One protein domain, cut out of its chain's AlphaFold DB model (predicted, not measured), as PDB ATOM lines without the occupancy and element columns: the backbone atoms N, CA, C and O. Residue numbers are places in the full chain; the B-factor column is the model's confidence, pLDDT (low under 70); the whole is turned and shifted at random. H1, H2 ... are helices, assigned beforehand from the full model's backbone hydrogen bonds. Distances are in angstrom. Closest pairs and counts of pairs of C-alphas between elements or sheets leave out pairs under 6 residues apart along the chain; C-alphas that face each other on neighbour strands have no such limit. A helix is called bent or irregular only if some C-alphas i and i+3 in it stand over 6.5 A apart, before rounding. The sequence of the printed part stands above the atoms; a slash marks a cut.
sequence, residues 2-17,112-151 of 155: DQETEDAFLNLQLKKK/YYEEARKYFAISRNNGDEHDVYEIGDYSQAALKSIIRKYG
ATOM      1  N   ASP A   2     -27.583  47.180  -5.800       77.81
ATOM      2  CA  ASP A   2     -27.287  45.911  -5.124       77.81
ATOM      3  C   ASP A   2     -28.573  45.115  -4.833       77.81
ATOM      4  O   ASP A   2     -29.689  45.610  -5.017       77.81
ATOM      5  N   GLN A   3     -28.396  43.852  -4.441       68.44
ATOM      6  CA  GLN A   3     -29.478  42.896  -4.215       68.44
ATOM      7  C   GLN A   3     -30.433  43.353  -3.101       68.44
ATOM      8  O   GLN A   3     -31.645  43.237  -3.257       68.44
ATOM      9  N   GLU A   4     -29.900  43.919  -2.016       68.75
ATOM     10  CA  GLU A   4     -30.697  44.417  -0.888       68.75
ATOM     11  C   GLU A   4     -31.570  45.609  -1.297       68.75
ATOM     12  O   GLU A   4     -32.750  45.667  -0.950       68.75
ATOM     13  N   THR A   5     -31.031  46.526  -2.105       71.75
ATOM     14  CA  THR A   5     -31.786  47.666  -2.637       71.75
ATOM     15  C   THR A   5     -32.882  47.212  -3.607       71.75
ATOM     16  O   THR A   5     -33.969  47.796  -3.633       71.75
ATOM     17  N   GLU A   6     -32.637  46.168  -4.405       73.06
ATOM     18  CA  GLU A   6     -33.655  45.615  -5.304       73.06
ATOM     19  C   GLU A   6     -34.782  44.910  -4.542       73.06
ATOM     20  O   GLU A   6     -35.956  45.125  -4.848       73.06
ATOM     21  N   ASP A   7     -34.442  44.113  -3.534       72.38
ATOM     22  CA  ASP A   7     -35.417  43.382  -2.728       72.38
ATOM     23  C   ASP A   7     -36.280  44.344  -1.889       72.38
ATOM     24  O   ASP A   7     -37.501  44.171  -1.809       72.38
ATOM     25  N   ALA A   8     -35.687  45.432  -1.380       71.62
ATOM     26  CA  ALA A   8     -36.419  46.526  -0.742       71.62
ATOM     27  C   ALA A   8     -37.373  47.238  -1.718       71.62
ATOM     28  O   ALA A   8     -38.524  47.504  -1.379       71.62
ATOM     29  N   PHE A   9     -36.943  47.495  -2.959       78.88
ATOM     30  CA  PHE A   9     -37.811  48.084  -3.986       78.88
ATOM     31  C   PHE A   9     -38.995  47.172  -4.355       78.88
ATOM     32  O   PHE A   9     -40.082  47.649  -4.688       78.88
ATOM     33  N   LEU A  10     -38.792  45.855  -4.301       81.38
ATOM     34  CA  LEU A  10     -39.814  44.848  -4.588       81.38
ATOM     35  C   LEU A  10     -40.804  44.624  -3.433       81.38
ATOM     36  O   LEU A  10     -41.825  43.981  -3.663       81.38
ATOM     37  N   ASN A  11     -40.554  45.176  -2.238       82.94
ATOM     38  CA  ASN A  11     -41.361  44.954  -1.028       82.94
ATOM     39  C   ASN A  11     -41.574  43.460  -0.715       82.94
ATOM     40  O   ASN A  11     -42.684  43.037  -0.370       82.94
ATOM     41  N   LEU A  12     -40.521  42.651  -0.873       88.31
ATOM     42  CA  LEU A  12     -40.600  41.212  -0.625       88.31
ATOM     43  C   LEU A  12     -41.009  40.926   0.821       88.31
ATOM     44  O   LEU A  12     -40.472  41.513   1.758       88.31
ATOM     45  N   GLN A  13     -41.935  39.984   0.993       91.75
ATOM     46  CA  GLN A  13     -42.268  39.443   2.311       91.75
ATOM     47  C   GLN A  13     -41.303  38.326   2.731       91.75
ATOM     48  O   GLN A  13     -41.090  38.120   3.922       91.75
ATOM     49  N   LEU A  14     -40.724  37.614   1.757       93.44
ATOM     50  CA  LEU A  14     -39.753  36.544   1.972       93.44
ATOM     51  C   LEU A  14     -38.330  36.984   1.631       93.44
ATOM     52  O   LEU A  14     -38.086  37.610   0.596       93.44
ATOM     53  N   LYS A  15     -37.367  36.515   2.421       94.12
ATOM     54  CA  LYS A  15     -35.972  36.392   2.001       94.12
ATOM     55  C   LYS A  15     -35.856  35.253   0.992       94.12
ATOM     56  O   LYS A  15     -36.139  34.091   1.299       94.12
ATOM     57  N   LYS A  16     -35.467  35.587  -0.240       92.75
ATOM     58  CA  LYS A  16     -35.413  34.631  -1.355       92.75
ATOM     59  C   LYS A  16     -34.539  33.422  -1.002       92.75
ATOM     60  O   LYS A  16     -33.423  33.596  -0.532       92.75
ATOM     61  N   LYS A  17     -35.040  32.207  -1.254       92.88
ATOM     62  CA  LYS A  17     -34.340  30.927  -0.995       92.88
ATOM     63  C   LYS A  17     -33.905  30.682   0.458       92.88
ATOM     64  O   LYS A  17     -33.214  29.706   0.720       92.88
ATOM     65  N   TYR A 112     -37.310  34.402  -6.380       94.56
ATOM     66  CA  TYR A 112     -38.608  35.095  -6.377       94.56
ATOM     67  C   TYR A 112     -39.849  34.230  -6.626       94.56
ATOM     68  O   TYR A 112     -40.958  34.734  -6.466       94.56
ATOM     69  N   TYR A 113     -39.704  32.950  -6.970       95.19
ATOM     70  CA  TYR A 113     -40.848  32.108  -7.320       95.19
ATOM     71  C   TYR A 113     -41.840  31.941  -6.164       95.19
ATOM     72  O   TYR A 113     -43.039  32.141  -6.343       95.19
ATOM     73  N   GLU A 114     -41.341  31.608  -4.971       96.81
ATOM     74  CA  GLU A 114     -42.181  31.344  -3.794       96.81
ATOM     75  C   GLU A 114     -42.993  32.569  -3.351       96.81
ATOM     76  O   GLU A 114     -44.129  32.440  -2.894       96.81
ATOM     77  N   GLU A 115     -42.446  33.770  -3.538       95.00
ATOM     78  CA  GLU A 115     -43.175  35.014  -3.292       95.00
ATOM     79  C   GLU A 115     -44.180  35.285  -4.420       95.00
ATOM     80  O   GLU A 115     -45.362  35.524  -4.169       95.00
ATOM     81  N   ALA A 116     -43.738  35.198  -5.679       93.25
ATOM     82  CA  ALA A 116     -44.555  35.516  -6.846       93.25
ATOM     83  C   ALA A 116     -45.778  34.600  -7.001       93.25
ATOM     84  O   ALA A 116     -46.841  35.073  -7.415       93.25
ATOM     85  N   ARG A 117     -45.666  33.309  -6.648       92.50
ATOM     86  CA  ARG A 117     -46.745  32.323  -6.849       92.50
ATOM     87  C   ARG A 117     -48.047  32.687  -6.147       92.50
ATOM     88  O   ARG A 117     -49.123  32.381  -6.660       92.50
ATOM     89  N   LYS A 118     -47.975  33.426  -5.032       92.62
ATOM     90  CA  LYS A 118     -49.159  33.943  -4.324       92.62
ATOM     91  C   LYS A 118     -50.011  34.873  -5.180       92.62
ATOM     92  O   LYS A 118     -51.207  35.017  -4.930       92.62
ATOM     93  N   TYR A 119     -49.410  35.486  -6.193       91.25
ATOM     94  CA  TYR A 119     -50.055  36.464  -7.051       91.25
ATOM     95  C   TYR A 119     -50.430  35.904  -8.431       91.25
ATOM     96  O   TYR A 119     -51.075  36.603  -9.207       91.25
ATOM     97  N   PHE A 120     -50.101  34.648  -8.757       89.06
ATOM     98  CA  PHE A 120     -50.385  34.084 -10.086       89.06
ATOM     99  C   PHE A 120     -51.881  34.078 -10.420       89.06
ATOM    100  O   PHE A 120     -52.265  34.428 -11.535       89.06
ATOM    101  N   ALA A 121     -52.741  33.747  -9.451       88.12
ATOM    102  CA  ALA A 121     -54.188  33.737  -9.663       88.12
ATOM    103  C   ALA A 121     -54.743  35.139  -9.980       88.12
ATOM    104  O   ALA A 121     -55.515  35.298 -10.925       88.12
ATOM    105  N   ILE A 122     -54.327  36.169  -9.230       89.19
ATOM    106  CA  ILE A 122     -54.767  37.550  -9.479       89.19
ATOM    107  C   ILE A 122     -54.150  38.128 -10.759       89.19
ATOM    108  O   ILE A 122     -54.841  38.838 -11.485       89.19
ATOM    109  N   SER A 123     -52.901  37.784 -11.079       87.56
ATOM    110  CA  SER A 123     -52.251  38.145 -12.344       87.56
ATOM    111  C   SER A 123     -53.049  37.616 -13.536       87.56
ATOM    112  O   SER A 123     -53.424  38.384 -14.420       87.56
ATOM    113  N   ARG A 124     -53.414  36.326 -13.513       84.19
ATOM    114  CA  ARG A 124     -54.215  35.697 -14.574       84.19
ATOM    115  C   ARG A 124     -55.590  36.332 -14.723       84.19
ATOM    116  O   ARG A 124     -56.007  36.634 -15.835       84.19
ATOM    117  N   ASN A 125     -56.294  36.550 -13.613       86.88
ATOM    118  CA  ASN A 125     -57.642  37.125 -13.646       86.88
ATOM    119  C   ASN A 125     -57.671  38.544 -14.233       86.88
ATOM    120  O   ASN A 125     -58.715  38.984 -14.704       86.88
ATOM    121  N   ASN A 126     -56.536  39.244 -14.223       87.44
ATOM    122  CA  ASN A 126     -56.394  40.569 -14.816       87.44
ATOM    123  C   ASN A 126     -55.902  40.547 -16.273       87.44
ATOM    124  O   ASN A 126     -55.728  41.616 -16.853       87.44
ATOM    125  N   GLY A 127     -55.695  39.367 -16.868       82.50
ATOM    126  CA  GLY A 127     -55.237  39.229 -18.250       82.50
ATOM    127  C   GLY A 127     -53.764  39.579 -18.455       82.50
ATOM    128  O   GLY A 127     -53.366  39.885 -19.575       82.50
ATOM    129  N   ASP A 128     -52.954  39.551 -17.395       75.50
ATOM    130  CA  ASP A 128     -51.512  39.702 -17.548       75.50
ATOM    131  C   ASP A 128     -50.966  38.450 -18.238       75.50
ATOM    132  O   ASP A 128     -51.040  37.358 -17.671       75.50
ATOM    133  N   GLU A 129     -50.447  38.611 -19.460       58.09
ATOM    134  CA  GLU A 129     -49.827  37.575 -20.303       58.09
ATOM    135  C   GLU A 129     -48.510  37.048 -19.706       58.09
ATOM    136  O   GLU A 129     -47.420  37.140 -20.269       58.09
ATOM    137  N   HIS A 130     -48.605  36.465 -18.525       57.81
ATOM    138  CA  HIS A 130     -47.663  35.488 -18.034       57.81
ATOM    139  C   HIS A 130     -48.483  34.214 -17.927       57.81
ATOM    140  O   HIS A 130     -49.083  33.959 -16.885       57.81
ATOM    141  N   ASP A 131     -48.613  33.452 -19.018       52.31
ATOM    142  CA  ASP A 131     -49.196  32.119 -18.902       52.31
ATOM    143  C   ASP A 131     -48.193  31.232 -18.169       52.31
ATOM    144  O   ASP A 131     -47.288  30.613 -18.722       52.31
ATOM    145  N   VAL A 132     -48.324  31.271 -16.853       53.59
ATOM    146  CA  VAL A 132     -47.469  30.576 -15.909       53.59
ATOM    147  C   VAL A 132     -47.671  29.051 -16.020       53.59
ATOM    148  O   VAL A 132     -46.828  28.282 -15.563       53.59
ATOM    149  N   TYR A 133     -48.770  28.587 -16.630       51.91
ATOM    150  CA  TYR A 133     -49.146  27.172 -16.686       51.91
ATOM    151  C   TYR A 133     -48.871  26.528 -18.053       51.91
ATOM    152  O   TYR A 133     -48.577  25.334 -18.089       51.91
ATOM    153  N   GLU A 134     -48.845  27.288 -19.150       53.31
ATOM    154  CA  GLU A 134     -48.378  26.802 -20.457       53.31
ATOM    155  C   GLU A 134     -46.848  26.871 -20.576       53.31
ATOM    156  O   GLU A 134     -46.301  27.645 -21.352       53.31
ATOM    157  N   ILE A 135     -46.123  26.060 -19.788       53.69
ATOM    158  CA  ILE A 135     -44.652  25.925 -19.916       53.69
ATOM    159  C   ILE A 135     -43.967  27.316 -19.860       53.69
ATOM    160  O   ILE A 135     -43.052  27.625 -20.621       53.69
ATOM    161  N   GLY A 136     -44.485  28.199 -19.003       57.38
ATOM    162  CA  GLY A 136     -44.140  29.618 -19.018       57.38
ATOM    163  C   GLY A 136     -42.675  29.897 -18.683       57.38
ATOM    164  O   GLY A 136     -42.046  29.196 -17.887       57.38
ATOM    165  N   ASP A 137     -42.140  30.966 -19.268       67.94
ATOM    166  CA  ASP A 137     -40.845  31.527 -18.888       67.94
ATOM    167  C   ASP A 137     -40.935  32.143 -17.480       67.94
ATOM    168  O   ASP A 137     -41.376  33.278 -17.293       67.94
ATOM    169  N   TYR A 138     -40.493  31.390 -16.471       80.19
ATOM    170  CA  TYR A 138     -40.317  31.868 -15.095       80.19
ATOM    171  C   TYR A 138     -39.027  32.678 -14.935       80.19
ATOM    172  O   TYR A 138     -38.274  32.501 -13.970       80.19
ATOM    173  N   SER A 139     -38.743  33.565 -15.886       87.06
ATOM    174  CA  SER A 139     -37.614  34.471 -15.766       87.06
ATOM    175  C   SER A 139     -37.776  35.337 -14.521       87.06
ATOM    176  O   SER A 139     -38.874  35.757 -14.139       87.06
ATOM    177  N   GLN A 140     -36.652  35.668 -13.887       89.25
ATOM    178  CA  GLN A 140     -36.669  36.559 -12.729       89.25
ATOM    179  C   GLN A 140     -37.329  37.904 -13.061       89.25
ATOM    180  O   GLN A 140     -37.970  38.498 -12.202       89.25
ATOM    181  N   ALA A 141     -37.208  38.383 -14.304       88.31
ATOM    182  CA  ALA A 141     -37.858  39.609 -14.752       88.31
ATOM    183  C   ALA A 141     -39.392  39.510 -14.685       88.31
ATOM    184  O   ALA A 141     -40.029  40.415 -14.140       88.31
ATOM    185  N   ALA A 142     -39.973  38.406 -15.168       87.38
ATOM    186  CA  ALA A 142     -41.412  38.161 -15.098       87.38
ATOM    187  C   ALA A 142     -41.893  38.037 -13.643       87.38
ATOM    188  O   ALA A 142     -42.826  38.729 -13.233       87.38
ATOM    189  N   LEU A 143     -41.193  37.247 -12.821       91.19
ATOM    190  CA  LEU A 143     -41.527  37.066 -11.401       91.19
ATOM    191  C   LEU A 143     -41.482  38.391 -10.628       91.19
ATOM    192  O   LEU A 143     -42.416  38.726  -9.897       91.19
ATOM    193  N   LYS A 144     -40.437  39.199 -10.844       91.00
ATOM    194  CA  LYS A 144     -40.315  40.543 -10.263       91.00
ATOM    195  C   LYS A 144     -41.440  41.467 -10.727       91.00
ATOM    196  O   LYS A 144     -41.933  42.253  -9.925       91.00
ATOM    197  N   SER A 145     -41.847  41.398 -11.996       88.94
ATOM    198  CA  SER A 145     -42.962  42.196 -12.529       88.94
ATOM    199  C   SER A 145     -44.273  41.889 -11.798       88.94
ATOM    200  O   SER A 145     -44.942  42.807 -11.314       88.94
ATOM    201  N   ILE A 146     -44.581  40.601 -11.620       90.31
ATOM    202  CA  ILE A 146     -45.759  40.132 -10.879       90.31
ATOM    203  C   ILE A 146     -45.726  40.653  -9.436       90.31
ATOM    204  O   ILE A 146     -46.700  41.251  -8.974       90.31
ATOM    205  N   ILE A 147     -44.594  40.497  -8.742       92.12
ATOM    206  CA  ILE A 147     -44.429  40.978  -7.362       92.12
ATOM    207  C   ILE A 147     -44.602  42.500  -7.284       92.12
ATOM    208  O   ILE A 147     -45.331  42.985  -6.426       92.12
ATOM    209  N   ARG A 148     -44.009  43.277  -8.200       90.38
ATOM    210  CA  ARG A 148     -44.157  44.749  -8.217       90.38
ATOM    211  C   ARG A 148     -45.601  45.195  -8.377       90.38
ATOM    212  O   ARG A 148     -45.988  46.229  -7.832       90.38
ATOM    213  N   LYS A 149     -46.369  44.462  -9.182       90.31
ATOM    214  CA  LYS A 149     -47.742  44.822  -9.522       90.31
ATOM    215  C   LYS A 149     -48.734  44.424  -8.431       90.31
ATOM    216  O   LYS A 149     -49.652  45.192  -8.153       90.31
ATOM    217  N   TYR A 150     -48.542  43.256  -7.818       90.69
ATOM    218  CA  TYR A 150     -49.525  42.640  -6.919       90.69
ATOM    219  C   TYR A 150     -49.081  42.513  -5.461       90.69
ATOM    220  O   TYR A 150     -49.923  42.310  -4.586       90.69
ATOM    221  N   GLY A 151     -47.785  42.655  -5.186       88.44
ATOM    222  CA  GLY A 151     -47.241  42.685  -3.836       88.44
ATOM    223  C   GLY A 151     -47.776  43.875  -3.042       88.44
ATOM    224  O   GLY A 151     -48.012  44.964  -3.574       88.44
TER     225      GLY A 151
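This is residues 2 to 17 and 112 to 151 of the 155 residues of an uncharacterized protein of Bacillus altitudinis (UniProt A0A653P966). Two helices, H2 and H3, cross one on the other, and a long loop, residues 126 to 139, leads back from the end of H2 to the beginning of H3. The short helix H1 lies toward one end of the long axis, with the last residues of H2 toward the other end. The printed part has 56 residues with three named helices, in the order H1, H2, H3 along the chain, and no named strand; the class is all helix. The whole is compact, with a radius of gyration of the C-alphas of 11.1 A, yet elongated in outline, spanning 31 by 19 by 15 A.

The longest helix, H2, holds residues 113 to 125 and measures 18.6 A from first to last C-alpha, from Tyr 113 at (-40.848, 32.108, -7.320) to Asn 125 at (-57.642, 37.125, -13.646). It is irregular: C-alphas 118 and 121 are 7.3 A apart, against about 5 A in a regular helix, and its line is a rough one. H3 holds residues 140 to 150 and measures 15.4 A, ending with the C-alpha of Tyr 150 at (-49.525, 42.640, -6.919). H1 holds residues 3 to 10 and begins with the C-alpha of Gln 3 at (-29.478, 42.896, -4.215).

H2 and H3 touch, with 13 pairs of C-alphas within 8 A. Their closest C-alphas, those of Ala 116 and Ile 147, are 5.5 A apart. The two helices run the same way at a steep tilt of 60 degrees. H1 and H3 only just touch, with 3 pairs of C-alphas within 8 A, the closest being those of Leu 10 and Arg 148 at 5.7 A. They run the same way at a steep tilt of 38 degrees. H1 and H2 are apart. In H1 and H3 every O i to N i+4 pair is within hydrogen-bond range; in H2 it is 4 of 9, beside 8 of 10 O i to N i+3 pairs.

The two C-alphas farthest apart, those of Asp 2 and Asn 125, are 32.7 A from each other. Residues 18 to 111 are cut out and not printed, and C-alphas 17 and 112 are 8.0 A apart across the cut, which falls in the link from H1 to H2. The link from H2 to H3, 14 residues, is long; its C-alphas lie 9 to 16 A from the mean of all C-alphas. The mean pLDDT of the printed part is 81.7. It is under 70 at 11 residues, residues 3 to 4 and residues 129 to 137.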